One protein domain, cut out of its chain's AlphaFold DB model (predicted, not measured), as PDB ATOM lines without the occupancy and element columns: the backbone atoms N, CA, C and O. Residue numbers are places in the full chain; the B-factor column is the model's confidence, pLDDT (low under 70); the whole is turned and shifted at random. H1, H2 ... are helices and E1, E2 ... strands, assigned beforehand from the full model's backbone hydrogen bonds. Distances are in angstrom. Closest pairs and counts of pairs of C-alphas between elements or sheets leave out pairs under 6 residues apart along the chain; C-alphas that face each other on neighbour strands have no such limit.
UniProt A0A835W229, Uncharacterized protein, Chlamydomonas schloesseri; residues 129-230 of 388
ATOM      1  N   ALA A 129     129.347 103.875 163.321       92.06
ATOM      2  CA  ALA A 129     128.337 104.835 163.766       92.06
ATOM      3  C   ALA A 129     128.961 106.081 164.423       92.06
ATOM      4  O   ALA A 129     128.518 107.198 164.153       92.06
ATOM      5  N   GLU A 130     130.012 105.911 165.231       93.88
ATOM      6  CA  GLU A 130     130.766 107.019 165.828       93.88
ATOM      7  C   GLU A 130     131.468 107.869 164.756       93.88
ATOM      8  O   GLU A 130     131.341 109.095 164.759       93.88
ATOM      9  N   ALA A 131     132.113 107.234 163.771       92.88
ATOM     10  CA  ALA A 131     132.737 107.929 162.645       92.88
ATOM     11  C   ALA A 131     131.714 108.719 161.803       92.88
ATOM     12  O   ALA A 131     131.973 109.861 161.418       92.88
ATOM     13  N   ALA A 132     130.526 108.151 161.560       94.81
ATOM     14  CA  ALA A 132     129.440 108.838 160.863       94.81
ATOM     15  C   ALA A 132     128.899 110.042 161.659       94.81
ATOM     16  O   ALA A 132     128.628 111.093 161.074       94.81
ATOM     17  N   ALA A 133     128.779 109.924 162.986       94.94
ATOM     18  CA  ALA A 133     128.372 111.027 163.855       94.94
ATOM     19  C   ALA A 133     129.419 112.158 163.883       94.94
ATOM     20  O   ALA A 133     129.054 113.330 163.789       94.94
ATOM     21  N   ALA A 134     130.711 111.819 163.941       94.12
ATOM     22  CA  ALA A 134     131.803 112.788 163.868       94.12
ATOM     23  C   ALA A 134     131.829 113.530 162.517       94.12
ATOM     24  O   ALA A 134     131.914 114.757 162.493       94.12
ATOM     25  N   ALA A 135     131.666 112.811 161.401       94.50
ATOM     26  CA  ALA A 135     131.582 113.410 160.068       94.50
ATOM     27  C   ALA A 135     130.363 114.342 159.919       94.50
ATOM     28  O   ALA A 135     130.479 115.429 159.353       94.50
ATOM     29  N   ALA A 136     129.204 113.962 160.470       94.44
ATOM     30  CA  ALA A 136     128.013 114.813 160.480       94.44
ATOM     31  C   ALA A 136     128.208 116.088 161.326       94.44
ATOM     32  O   ALA A 136     127.780 117.167 160.915       94.44
ATOM     33  N   ALA A 137     128.886 115.986 162.475       93.88
ATOM     34  CA  ALA A 137     129.221 117.136 163.312       93.88
ATOM     35  C   ALA A 137     130.206 118.093 162.618       93.88
ATOM     36  O   ALA A 137     130.013 119.309 162.667       93.88
ATOM     37  N   GLN A 138     131.215 117.563 161.917       94.50
ATOM     38  CA  GLN A 138     132.133 118.373 161.113       94.50
ATOM     39  C   GLN A 138     131.398 119.092 159.971       94.50
ATOM     40  O   GLN A 138     131.546 120.303 159.825       94.50
ATOM     41  N   ALA A 139     130.552 118.387 159.213       93.69
ATOM     42  CA  ALA A 139     129.772 118.986 158.129       93.69
ATOM     43  C   ALA A 139     128.832 120.105 158.624       93.69
ATOM     44  O   ALA A 139     128.666 121.120 157.947       93.69
ATOM     45  N   ALA A 140     128.250 119.958 159.821       93.69
ATOM     46  CA  ALA A 140     127.446 121.005 160.449       93.69
ATOM     47  C   ALA A 140     128.285 122.245 160.819       93.69
ATOM     48  O   ALA A 140     127.875 123.367 160.521       93.69
ATOM     49  N   ALA A 141     129.473 122.054 161.403       93.56
ATOM     50  CA  ALA A 141     130.382 123.150 161.750       93.56
ATOM     51  C   ALA A 141     130.916 123.892 160.508       93.56
ATOM     52  O   ALA A 141     131.003 125.121 160.503       93.56
ATOM     53  N   GLU A 142     131.226 123.167 159.429       94.69
ATOM     54  CA  GLU A 142     131.625 123.762 158.148       94.69
ATOM     55  C   GLU A 142     130.480 124.569 157.511       94.69
ATOM     56  O   GLU A 142     130.716 125.672 157.014       94.69
ATOM     57  N   ALA A 143     129.239 124.075 157.574       89.88
ATOM     58  CA  ALA A 143     128.065 124.800 157.088       89.88
ATOM     59  C   ALA A 143     127.797 126.094 157.886       89.88
ATOM     60  O   ALA A 143     127.503 127.132 157.289       89.88
ATOM     61  N   GLU A 144     127.949 126.066 159.214       91.19
ATOM     62  CA  GLU A 144     127.819 127.257 160.066       91.19
ATOM     63  C   GLU A 144     128.905 128.301 159.749       91.19
ATOM     64  O   GLU A 144     128.600 129.482 159.556       91.19
ATOM     65  N   ALA A 145     130.162 127.869 159.591       92.19
ATOM     66  CA  ALA A 145     131.266 128.745 159.202       92.19
ATOM     67  C   ALA A 145     131.053 129.382 157.813       92.19
ATOM     68  O   ALA A 145     131.323 130.572 157.627       92.19
ATOM     69  N   GLN A 146     130.521 128.624 156.846       91.12
ATOM     70  CA  GLN A 146     130.166 129.145 155.522       91.12
ATOM     71  C   GLN A 146     129.029 130.174 155.593       91.12
ATOM     72  O   GLN A 146     129.136 131.234 154.976       91.12
ATOM     73  N   ALA A 147     127.973 129.914 156.371       89.56
ATOM     74  CA  ALA A 147     126.871 130.859 156.561       89.56
ATOM     75  C   ALA A 147     127.341 132.170 157.222       89.56
ATOM     76  O   ALA A 147     126.958 133.259 156.787       89.56
ATOM     77  N   ALA A 148     128.228 132.084 158.220       92.00
ATOM     78  CA  ALA A 148     128.836 133.251 158.859       92.00
ATOM     79  C   ALA A 148     129.710 134.065 157.884       92.00
ATOM     80  O   ALA A 148     129.626 135.295 157.859       92.00
ATOM     81  N   ALA A 149     130.506 133.400 157.038       93.38
ATOM     82  CA  ALA A 149     131.317 134.062 156.014       93.38
ATOM     83  C   ALA A 149     130.457 134.762 154.943       93.38
ATOM     84  O   ALA A 149     130.761 135.887 154.542       93.38
ATOM     85  N   GLN A 150     129.354 134.136 154.517       93.31
ATOM     86  CA  GLN A 150     128.393 134.746 153.593       93.31
ATOM     87  C   GLN A 150     127.720 135.979 154.212       93.31
ATOM     88  O   GLN A 150     127.661 137.029 153.574       93.31
ATOM     89  N   LEU A 151     127.278 135.896 155.471       93.19
ATOM     90  CA  LEU A 151     126.710 137.038 156.190       93.19
ATOM     91  C   LEU A 151     127.714 138.200 156.301       93.19
ATOM     92  O   LEU A 151     127.369 139.344 156.012       93.19
ATOM     93  N   ALA A 152     128.974 137.916 156.641       93.06
ATOM     94  CA  ALA A 152     130.025 138.934 156.693       93.06
ATOM     95  C   ALA A 152     130.256 139.613 155.327       93.06
ATOM     96  O   ALA A 152     130.455 140.827 155.268       93.06
ATOM     97  N   ALA A 153     130.179 138.861 154.222       93.88
ATOM     98  CA  ALA A 153     130.267 139.424 152.877       93.88
ATOM     99  C   ALA A 153     129.065 140.324 152.524       93.88
ATOM    100  O   ALA A 153     129.292 141.396 151.962       93.88
ATOM    101  N   VAL A 154     127.829 139.967 152.915       93.69
ATOM    102  CA  VAL A 154     126.655 140.859 152.771       93.69
ATOM    103  C   VAL A 154     126.889 142.186 153.490       93.69
ATOM    104  O   VAL A 154     126.721 143.248 152.894       93.69
ATOM    105  N   LEU A 155     127.299 142.127 154.761       92.12
ATOM    106  CA  LEU A 155     127.499 143.308 155.606       92.12
ATOM    107  C   LEU A 155     128.640 144.204 155.093       92.12
ATOM    108  O   LEU A 155     128.584 145.423 155.237       92.12
ATOM    109  N   ALA A 156     129.637 143.622 154.422       92.25
ATOM    110  CA  ALA A 156     130.671 144.353 153.686       92.25
ATOM    111  C   ALA A 156     130.183 144.960 152.349       92.25
ATOM    112  O   ALA A 156     130.967 145.590 151.639       92.25
ATOM    113  N   GLY A 157     128.911 144.774 151.977       90.81
ATOM    114  CA  GLY A 157     128.332 145.248 150.720       90.81
ATOM    115  C   GLY A 157     128.736 144.427 149.493       90.81
ATOM    116  O   GLY A 157     128.674 144.952 148.379       90.81
ATOM    117  N   ASN A 158     129.148 143.168 149.676       94.50
ATOM    118  CA  ASN A 158     129.614 142.271 148.618       94.50
ATOM    119  C   ASN A 158     128.616 141.136 148.328       94.50
ATOM    120  O   ASN A 158     127.851 140.708 149.190       94.50
ATOM    121  N   MET A 159     128.656 140.609 147.104       94.75
ATOM    122  CA  MET A 159     127.897 139.425 146.715       94.75
ATOM    123  C   MET A 159     128.464 138.186 147.438       94.75
ATOM    124  O   MET A 159     129.669 137.942 147.325       94.75
ATOM    125  N   PRO A 160     127.661 137.374 148.149       95.38
ATOM    126  CA  PRO A 160     128.222 136.342 149.032       95.38
ATOM    127  C   PRO A 160     128.301 134.933 148.423       95.38
ATOM    128  O   PRO A 160     128.901 134.047 149.025       95.38
ATOM    129  N   TRP A 161     127.737 134.704 147.232       94.31
ATOM    130  CA  TRP A 161     127.805 133.424 146.509       94.31
ATOM    131  C   TRP A 161     127.756 133.608 144.987       94.31
ATOM    132  O   TRP A 161     127.532 134.704 144.468       94.31
ATOM    133  N   GLY A 162     127.944 132.497 144.268       92.94
ATOM    134  CA  GLY A 162     127.834 132.424 142.813       92.94
ATOM    135  C   GLY A 162     129.016 133.042 142.064       92.94
ATOM    136  O   GLY A 162     130.076 133.299 142.629       92.94
ATOM    137  N   GLN A 163     128.824 133.288 140.765       90.38
ATOM    138  CA  GLN A 163     129.866 133.771 139.843       90.38
ATOM    139  C   GLN A 163     130.495 135.115 140.263       90.38
ATOM    140  O   GLN A 163     131.628 135.412 139.890       90.38
ATOM    141  N   TYR A 164     129.772 135.922 141.044       89.44
ATOM    142  CA  TYR A 164     130.193 137.258 141.466       89.44
ATOM    143  C   TYR A 164     130.636 137.322 142.935       89.44
ATOM    144  O   TYR A 164     130.774 138.423 143.460       89.44
ATOM    145  N   VAL A 165     130.877 136.184 143.598       94.44
ATOM    146  CA  VAL A 165     131.292 136.143 145.012       94.44
ATOM    147  C   VAL A 165     132.464 137.095 145.313       94.44
ATOM    148  O   VAL A 165     133.432 137.186 144.557       94.44
ATOM    149  N   GLY A 166     132.348 137.859 146.401       90.81
ATOM    150  CA  GLY A 166     133.331 138.859 146.831       90.81
ATOM    151  C   GLY A 166     133.353 140.163 146.017       90.81
ATOM    152  O   GLY A 166     134.086 141.081 146.378       90.81
ATOM    153  N   ARG A 167     132.562 140.295 144.941       87.06
ATOM    154  CA  ARG A 167     132.390 141.572 144.219       87.06
ATOM    155  C   ARG A 167     131.454 142.500 145.008       87.06
ATOM    156  O   ARG A 167     130.453 142.000 145.516       87.06
ATOM    157  N   PRO A 168     131.671 143.828 145.018       86.69
ATOM    158  CA  PRO A 168     130.677 144.781 145.513       86.69
ATOM    159  C   PRO A 168     129.324 144.587 144.827       86.69
ATOM    160  O   PRO A 168     129.277 144.388 143.611       86.69
ATOM    161  N   LEU A 169     128.222 144.678 145.577       86.81
ATOM    162  CA  LEU A 169     126.860 144.496 145.052       86.81
ATOM    163  C   LEU A 169     126.535 145.478 143.913       86.81
ATOM    164  O   LEU A 169     125.836 145.122 142.971       86.81
ATOM    165  N   THR A 170     127.109 146.683 143.948       80.50
ATOM    166  CA  THR A 170     127.016 147.704 142.887       80.50
ATOM    167  C   THR A 170     127.747 147.333 141.591       80.50
ATOM    168  O   THR A 170     127.509 147.953 140.560       80.50
ATOM    169  N   HIS A 171     128.634 146.333 141.617       77.38
ATOM    170  CA  HIS A 171     129.364 145.828 140.447       77.38
ATOM    171  C   HIS A 171     128.759 144.536 139.872       77.38
ATOM    172  O   HIS A 171     129.275 144.012 138.882       77.38
ATOM    173  N   VAL A 172     127.697 144.004 140.485       81.69
ATOM    174  CA  VAL A 172     126.990 142.810 140.009       81.69
ATOM    175  C   VAL A 172     126.109 143.194 138.810       81.69
ATOM    176  O   VAL A 172     125.279 144.093 138.943       81.69
ATOM    177  N   PRO A 173     126.240 142.544 137.636       76.06
ATOM    178  CA  PRO A 173     125.445 142.897 136.461       76.06
ATOM    179  C   PRO A 173     123.939 142.739 136.693       76.06
ATOM    180  O   PRO A 173     123.495 141.754 137.290       76.06
ATOM    181  N   VAL A 174     123.134 143.650 136.140       77.12
ATOM    182  CA  VAL A 174     121.671 143.652 136.337       77.12
ATOM    183  C   VAL A 174     121.013 142.363 135.824       77.12
ATOM    184  O   VAL A 174     120.045 141.894 136.414       77.12
ATOM    185  N   ALA A 175     121.580 141.712 134.803       75.69
ATOM    186  CA  ALA A 175     121.148 140.383 134.359       75.69
ATOM    187  C   ALA A 175     121.277 139.313 135.466       75.69
ATOM    188  O   ALA A 175     120.376 138.491 135.636       75.69
ATOM    189  N   TYR A 176     122.350 139.355 136.263       85.25
ATOM    190  CA  TYR A 176     122.529 138.459 137.406       85.25
ATOM    191  C   TYR A 176     121.601 138.837 138.566       85.25
ATOM    192  O   TYR A 176     120.983 137.954 139.152       85.25
ATOM    193  N   ILE A 177     121.406 140.132 138.845       87.94
ATOM    194  CA  ILE A 177     120.418 140.599 139.839       87.94
ATOM    195  C   ILE A 177     119.002 140.141 139.450       87.94
ATOM    196  O   ILE A 177     118.269 139.617 140.282       87.94
ATOM    197  N   SER A 178     118.636 140.252 138.172       84.75
ATOM    198  CA  SER A 178     117.371 139.750 137.627       84.75
ATOM    199  C   SER A 178     117.231 138.234 137.803       84.75
ATOM    200  O   SER A 178     116.152 137.758 138.156       84.75
ATOM    201  N   TRP A 179     118.311 137.467 137.609       88.44
ATOM    202  CA  TRP A 179     118.339 136.029 137.895       88.44
ATOM    203  C   TRP A 179     118.180 135.725 139.393       88.44
ATOM    204  O   TRP A 179     117.405 134.832 139.734       88.44
ATOM    205  N   VAL A 180     118.821 136.487 140.291       92.00
ATOM    206  CA  VAL A 180     118.618 136.371 141.749       92.00
ATOM    207  C   VAL A 180     117.151 136.649 142.096       92.00
ATOM    208  O   VAL A 180     116.516 135.834 142.755       92.00
ATOM    209  N   CYS A 181     116.558 137.720 141.566       90.44
ATOM    210  CA  CYS A 181     115.144 138.056 141.756       90.44
ATOM    211  C   CYS A 181     114.156 136.970 141.266       90.44
ATOM    212  O   CYS A 181     113.013 136.925 141.737       90.44
ATOM    213  N   GLN A 182     114.572 136.097 140.341       90.06
ATOM    214  CA  GLN A 182     113.801 134.930 139.884       90.06
ATOM    215  C   GLN A 182     113.914 133.717 140.819       90.06
ATOM    216  O   GLN A 182     113.070 132.827 140.730       90.06
ATOM    217  N   GLN A 183     114.918 133.654 141.700       90.81
ATOM    218  CA  GLN A 183     115.075 132.524 142.613       90.81
ATOM    219  C   GLN A 183     114.053 132.598 143.753       90.81
ATOM    220  O   GLN A 183     113.798 133.654 144.337       90.81
ATOM    221  N   GLN A 184     113.468 131.451 144.084       89.88
ATOM    222  CA  GLN A 184     112.632 131.294 145.270       89.88
ATOM    223  C   GLN A 184     113.529 131.160 146.515       89.88
ATOM    224  O   GLN A 184     114.636 130.638 146.419       89.88
ATOM    225  N   GLY A 185     113.077 131.646 147.675       88.75
ATOM    226  CA  GLY A 185     113.807 131.532 148.954       88.75
ATOM    227  C   GLY A 185     114.931 132.555 149.161       88.75
ATOM    228  O   GLY A 185     115.022 133.132 150.238       88.75
ATOM    229  N   VAL A 186     115.685 132.912 148.114       92.44
ATOM    230  CA  VAL A 186     116.962 133.662 148.201       92.44
ATOM    231  C   VAL A 186     116.968 134.967 149.027       92.44
ATOM    232  O   VAL A 186     118.011 135.343 149.547       92.44
ATOM    233  N   PHE A 187     115.831 135.659 149.162       93.44
ATOM    234  CA  PHE A 187     115.673 136.902 149.947       93.44
ATOM    235  C   PHE A 187     114.883 136.731 151.261       93.44
ATOM    236  O   PHE A 187     114.605 137.705 151.965       93.44
ATOM    237  N   ASN A 188     114.489 135.497 151.572       89.12
ATOM    238  CA  ASN A 188     113.669 135.117 152.722       89.12
ATOM    239  C   ASN A 188     114.370 134.101 153.637       89.12
ATOM    240  O   ASN A 188     113.968 133.978 154.788       89.12
ATOM    241  N   ASP A 189     115.390 133.391 153.142       86.69
ATOM    242  CA  ASP A 189     116.136 132.381 153.898       86.69
ATOM    243  C   ASP A 189     117.110 133.060 154.891       86.69
ATOM    244  O   ASP A 189     118.078 133.704 154.468       86.69
ATOM    245  N   PRO A 190     116.882 132.973 156.216       85.19
ATOM    246  CA  PRO A 190     117.729 133.638 157.201       85.19
ATOM    247  C   PRO A 190     119.024 132.845 157.475       85.19
ATOM    248  O   PRO A 190     119.034 131.621 157.346       85.19
ATOM    249  N   PRO A 191     120.109 133.504 157.927       83.88
ATOM    250  CA  PRO A 191     120.239 134.955 158.104       83.88
ATOM    251  C   PRO A 191     120.588 135.685 156.794       83.88
ATOM    252  O   PRO A 191     120.259 136.855 156.625       83.88
ATOM    253  N   VAL A 192     121.233 134.986 155.859       90.75
ATOM    254  CA  VAL A 192     121.945 135.582 154.723       90.75
ATOM    255  C   VAL A 192     121.007 136.240 153.700       90.75
ATOM    256  O   VAL A 192     121.315 137.320 153.198       90.75
ATOM    257  N   GLY A 193     119.863 135.624 153.389       91.94
ATOM    258  CA  GLY A 193     118.941 136.112 152.361       91.94
ATOM    259  C   GLY A 193     118.216 137.398 152.756       91.94
ATOM    260  O   GLY A 193     118.109 138.320 151.946       91.94
ATOM    261  N   THR A 194     117.775 137.488 154.013       93.00
ATOM    262  CA  THR A 194     117.149 138.691 154.591       93.00
ATOM    263  C   THR A 194     118.101 139.886 154.542       93.00
ATOM    264  O   THR A 194     117.728 140.954 154.066       93.00
ATOM    265  N   GLU A 195     119.346 139.686 154.973       95.00
ATOM    266  CA  GLU A 195     120.367 140.736 154.986       95.00
ATOM    267  C   GLU A 195     120.774 141.132 153.559       95.00
ATOM    268  O   GLU A 195     120.915 142.320 153.272       95.00
ATOM    269  N   LEU A 196     120.902 140.173 152.620       95.44
ATOM    270  CA  LEU A 196     121.185 140.509 151.218       95.44
ATOM    271  C   LEU A 196     120.063 141.372 150.635       95.44
ATOM    272  O   LEU A 196     120.336 142.383 149.991       95.44
ATOM    273  N   ARG A 197     118.806 140.975 150.855       94.94
ATOM    274  CA  ARG A 197     117.630 141.721 150.402       94.94
ATOM    275  C   ARG A 197     117.676 143.159 150.906       94.94
ATOM    276  O   ARG A 197     117.510 144.080 150.111       94.94
ATOM    277  N   ASP A 198     117.929 143.350 152.196       94.50
ATOM    278  CA  ASP A 198     117.912 144.672 152.819       94.50
ATOM    279  C   ASP A 198     119.109 145.524 152.356       94.50
ATOM    280  O   ASP A 198     118.922 146.683 151.980       94.50
ATOM    281  N   ALA A 199     120.302 144.934 152.204       92.50
ATOM    282  CA  ALA A 199     121.464 145.599 151.611       92.50
ATOM    283  C   ALA A 199     121.249 145.995 150.132       92.50
ATOM    284  O   ALA A 199     121.714 147.056 149.697       92.50
ATOM    285  N   MET A 200     120.544 145.170 149.346       92.88
ATOM    286  CA  MET A 200     120.198 145.461 147.948       92.88
ATOM    287  C   MET A 200     119.067 146.492 147.819       92.88
ATOM    288  O   MET A 200     119.091 147.283 146.876       92.88
ATOM    289  N   LEU A 201     118.107 146.523 148.751       91.00
ATOM    290  CA  LEU A 201     117.078 147.567 148.840       91.00
ATOM    291  C   LEU A 201     117.690 148.924 149.214       91.00
ATOM    292  O   LEU A 201     117.402 149.917 148.553       91.00
ATOM    293  N   GLU A 202     118.576 148.963 150.217       89.31
ATOM    294  CA  GLU A 202     119.296 150.175 150.646       89.31
ATOM    295  C   GLU A 202     120.101 150.793 149.491       89.31
ATOM    296  O   GLU A 202     120.062 152.002 149.269       89.31
ATOM    297  N   ARG A 203     120.787 149.953 148.704       83.00
ATOM    298  CA  ARG A 203     121.559 150.369 147.516       83.00
ATOM    299  C   ARG A 203     120.691 150.638 146.285       83.00
ATOM    300  O   ARG A 203     121.231 150.963 145.231       83.00
ATOM    301  N   GLY A 204     119.370 150.485 146.388       82.56
ATOM    302  CA  GLY A 204     118.443 150.676 145.276       82.56
ATOM    303  C   GLY A 204     118.710 149.751 144.087       82.56
ATOM    304  O   GLY A 204     118.486 150.161 142.959       82.56
ATOM    305  N   LEU A 205     119.210 148.533 144.328       84.62
ATOM    306  CA  LEU A 205     119.494 147.511 143.308       84.62
ATOM    307  C   LEU A 205     118.268 146.637 143.005       84.62
ATOM    308  O   LEU A 205     118.125 146.103 141.904       84.62
ATOM    309  N   ILE A 206     117.375 146.495 143.985       90.31
ATOM    310  CA  ILE A 206     116.083 145.812 143.863       90.31
ATOM    311  C   ILE A 206     114.973 146.682 144.455       90.31
ATOM    312  O   ILE A 206     115.221 147.603 145.227       90.31
ATOM    313  N   GLN A 207     113.734 146.380 144.086       87.94
ATOM    314  CA  GLN A 207     112.522 147.004 144.617       87.94
ATOM    315  C   GLN A 207     111.409 145.951 144.698       87.94
ATOM    316  O   GLN A 207     111.460 144.965 143.952       87.94
ATOM    317  N   PRO A 208     110.375 146.142 145.537       89.75
ATOM    318  CA  PRO A 208     109.203 145.275 145.536       89.75
ATOM    319  C   PRO A 208     108.613 145.118 144.127       89.75
ATOM    320  O   PRO A 208     108.427 146.092 143.386       89.75
ATOM    321  N   ALA A 209     108.347 143.876 143.736       85.69
ATOM    322  CA  ALA A 209     107.704 143.559 142.474       85.69
ATOM    323  C   ALA A 209     106.184 143.780 142.594       85.69
ATOM    324  O   ALA A 209     105.576 143.332 143.569       85.69
ATOM    325  N   PRO A 210     105.531 144.432 141.612       82.25
ATOM    326  CA  PRO A 210     104.074 144.444 141.534       82.25
ATOM    327  C   PRO A 210     103.499 143.013 141.494       82.25
ATOM    328  O   PRO A 210     104.137 142.125 140.922       82.25
ATOM    329  N   PRO A 211     102.292 142.764 142.034       82.69
ATOM    330  CA  PRO A 211     101.653 141.453 141.947       82.69
ATOM    331  C   PRO A 211     101.546 140.967 140.497       82.69
ATOM    332  O   PRO A 211     101.035 141.678 139.634       82.69
ATOM    333  N   GLY A 212     102.035 139.755 140.227       79.75
ATOM    334  CA  GLY A 212     102.061 139.183 138.877       79.75
ATOM    335  C   GLY A 212     103.145 139.747 137.949       79.75
ATOM    336  O   GLY A 212     103.129 139.430 136.762       79.75
ATOM    337  N   ALA A 213     104.090 140.551 138.451       78.62
ATOM    338  CA  ALA A 213     105.218 141.011 137.650       78.62
ATOM    339  C   ALA A 213     106.091 139.835 137.185       78.62
ATOM    340  O   ALA A 213     106.533 138.992 137.974       78.62
ATOM    341  N   VAL A 214     106.368 139.831 135.885       77.38
ATOM    342  CA  VAL A 214     107.271 138.894 135.227       77.38
ATOM    343  C   VAL A 214     108.531 139.610 134.768       77.38
ATOM    344  O   VAL A 214     108.539 140.815 134.515       77.38
ATOM    345  N   THR A 215     109.597 138.839 134.649       66.88
ATOM    346  CA  THR A 215     110.797 139.226 133.921       66.88
ATOM    347  C   THR A 215     110.458 139.437 132.444       66.88
ATOM    348  O   THR A 215     109.804 138.583 131.845       66.88
ATOM    349  N   PRO A 216     110.904 140.537 131.828       58.03
ATOM    350  CA  PRO A 216     110.621 140.784 130.416       58.03
ATOM    351  C   PRO A 216     111.277 139.760 129.482       58.03
ATOM    352  O   PRO A 216     110.634 139.273 128.559       58.03
ATOM    353  N   ILE A 217     112.533 139.383 129.754       57.00
ATOM    354  CA  ILE A 217     113.334 138.531 128.859       57.00
ATOM    355  C   ILE A 217     112.789 137.096 128.772       57.00
ATOM    356  O   ILE A 217     112.695 136.537 127.683       57.00
ATOM    357  N   THR A 218     112.453 136.473 129.908       68.12
ATOM    358  CA  THR A 218     112.043 135.053 129.960       68.12
ATOM    359  C   THR A 218     110.550 134.858 130.230       68.12
ATOM    360  O   THR A 218     110.053 133.735 130.155       68.12
ATOM    361  N   GLY A 219     109.813 135.926 130.559       74.75
ATOM    362  CA  GLY A 219     108.406 135.856 130.959       74.75
ATOM    363  C   GLY A 219     108.174 135.144 132.299       74.75
ATOM    364  O   GLY A 219     107.029 134.862 132.653       74.75
ATOM    365  N   HIS A 220     109.229 134.818 133.052       77.69
ATOM    366  CA  HIS A 220     109.118 134.124 134.334       77.69
ATOM    367  C   HIS A 220     108.760 135.090 135.469       77.69
ATOM    368  O   HIS A 220     109.292 136.202 135.502       77.69
ATOM    369  N   PRO A 221     107.887 134.696 136.415       82.25
ATOM    370  CA  PRO A 221     107.537 135.532 137.558       82.25
ATOM    371  C   PRO A 221     108.749 135.771 138.462       82.25
ATOM    372  O   PRO A 221     109.595 134.893 138.636       82.25
ATOM    373  N   PHE A 222     108.797 136.940 139.096       84.31
ATOM    374  CA  PHE A 222     109.769 137.224 140.150       84.31
ATOM    375  C   PHE A 222     109.408 136.453 141.431       84.31
ATOM    376  O   PHE A 222     108.730 136.982 142.312       84.31
ATOM    377  N   ALA A 223     109.843 135.192 141.537       87.50
ATOM    378  CA  ALA A 223     109.496 134.292 142.646       87.50
ATOM    379  C   ALA A 223     109.951 134.796 144.030       87.50
ATOM    380  O   ALA A 223     109.419 134.365 145.053       87.50
ATOM    381  N   SER A 224     110.906 135.727 144.068       87.44
ATOM    382  CA  SER A 224     111.349 136.394 145.294       87.44
ATOM    383  C   SER A 224     110.399 137.495 145.802       87.44
ATOM    384  O   SER A 224     110.536 137.931 146.941       87.44
ATOM    385  N   ASN A 225     109.427 137.936 144.989       90.25
ATOM    386  CA  ASN A 225     108.625 139.163 145.149       90.25
ATOM    387  C   ASN A 225     109.408 140.484 145.012       90.25
ATOM    388  O   ASN A 225     108.860 141.555 145.278       90.25
ATOM    389  N   PHE A 226     110.656 140.439 144.541       89.50
ATOM    390  CA  PHE A 226     111.456 141.616 144.202       89.50
ATOM    391  C   PHE A 226     111.808 141.606 142.719       89.50
ATOM    392  O   PHE A 226     112.034 140.550 142.135       89.50
ATOM    393  N   ARG A 227     111.868 142.788 142.109       84.25
ATOM    394  CA  ARG A 227     112.365 142.995 140.744       84.25
ATOM    395  C   ARG A 227     113.650 143.826 140.800       84.25
ATOM    396  O   ARG A 227     113.767 144.652 141.712       84.25
ATOM    397  N   PRO A 228     114.585 143.669 139.847       82.69
ATOM    398  CA  PRO A 228     115.715 144.581 139.733       82.69
ATOM    399  C   PRO A 228     115.221 146.024 139.588       82.69
ATOM    400  O   PRO A 228     114.171 146.305 138.996       82.69
ATOM    401  N   VAL A 229     115.988 146.952 140.141       74.81
ATOM    402  CA  VAL A 229     115.887 148.368 139.803       74.81
ATOM    403  C   VAL A 229     116.847 148.608 138.648       74.81
ATOM    404  O   VAL A 229     118.047 148.391 138.761       74.81
ATOM    405  N   TRP A 230     116.305 149.076 137.529       65.06
ATOM    406  CA  TRP A 230     117.040 149.399 136.301       65.06
ATOM    407  C   TRP A 230     117.819 150.727 136.410       65.06
ATOM    408  O   TRP A 230     117.966 151.476 135.454       65.06
TER     409      TRP A 230
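AT A GLANCE: This is residues 129 to 230 of the 388 residues of an uncharacterized protein of Chlamydomonas schloesseri (UniProt A0A835W229). A long helix, H1, sticks out as an arm with residues 129 to 145 from a small, compact body, where H3 lies alongside its last part. The rest of the body is the short helix H2, a tiny hairpin of strands E1 and E2, with H2 near E2 and H3 near E1, and long loops. The printed part has 102 residues, with three named helices and two named strands in the order H1, H2, H3, E1, E2; the sheet, order E1 - E2, is antiparallel and the class is mostly helix. The whole is loose, with a radius of gyration of the C-alphas of 16.0 A, and elongated, spanning 53 by 27 by 20 A.

IN THESE COORDINATES: H1, residues 129 to 155, begins at C-alpha 129 (128.337, 104.835, 163.766) and is 39.3 A long. H2, residues 174 to 182, measures 12.3 A, and H3, residues 192 to 202, 15.4 A. E1 is residues 206 to 208, 7.1 A, and E2 residues 226 to 228, 6.8 A, ending at C-alpha 228 (115.715, 144.581, 139.733).

HOW THE PARTS SIT: H1 touches H3 with residues 147 to 155 alone, the closest C-alphas being those of Leu 151 and Val 192, 5.2 A. They run the same way at a shallow tilt of 5 degrees. H2 is apart from H1 and H3. The closest C-alphas of H3 and E1, Met 200 and Ile 206, are 5.8 A apart. In the hairpin E1 and E2, N 207 and O 227 are within hydrogen-bond range at 2.9 A. The closest C-alphas of H2 and E2, Ser 178 and Pro 228, are 5.5 A apart. In H1, H2 and H3 every O i to N i+4 pair is within hydrogen-bond range.

THE WHOLE: The C-alphas of Ala 129 and Trp 230, the two farthest apart, are 53.6 A apart. Without residues 129 to 145, which stand free, the body spans 34 by 24 by 21 A. The printed part has no cut. The links H1 to H2 and E1 to E2 are long, with 18 and 17 residues. The model's pLDDT is under 70 at residues 215 to 218 and residue 230.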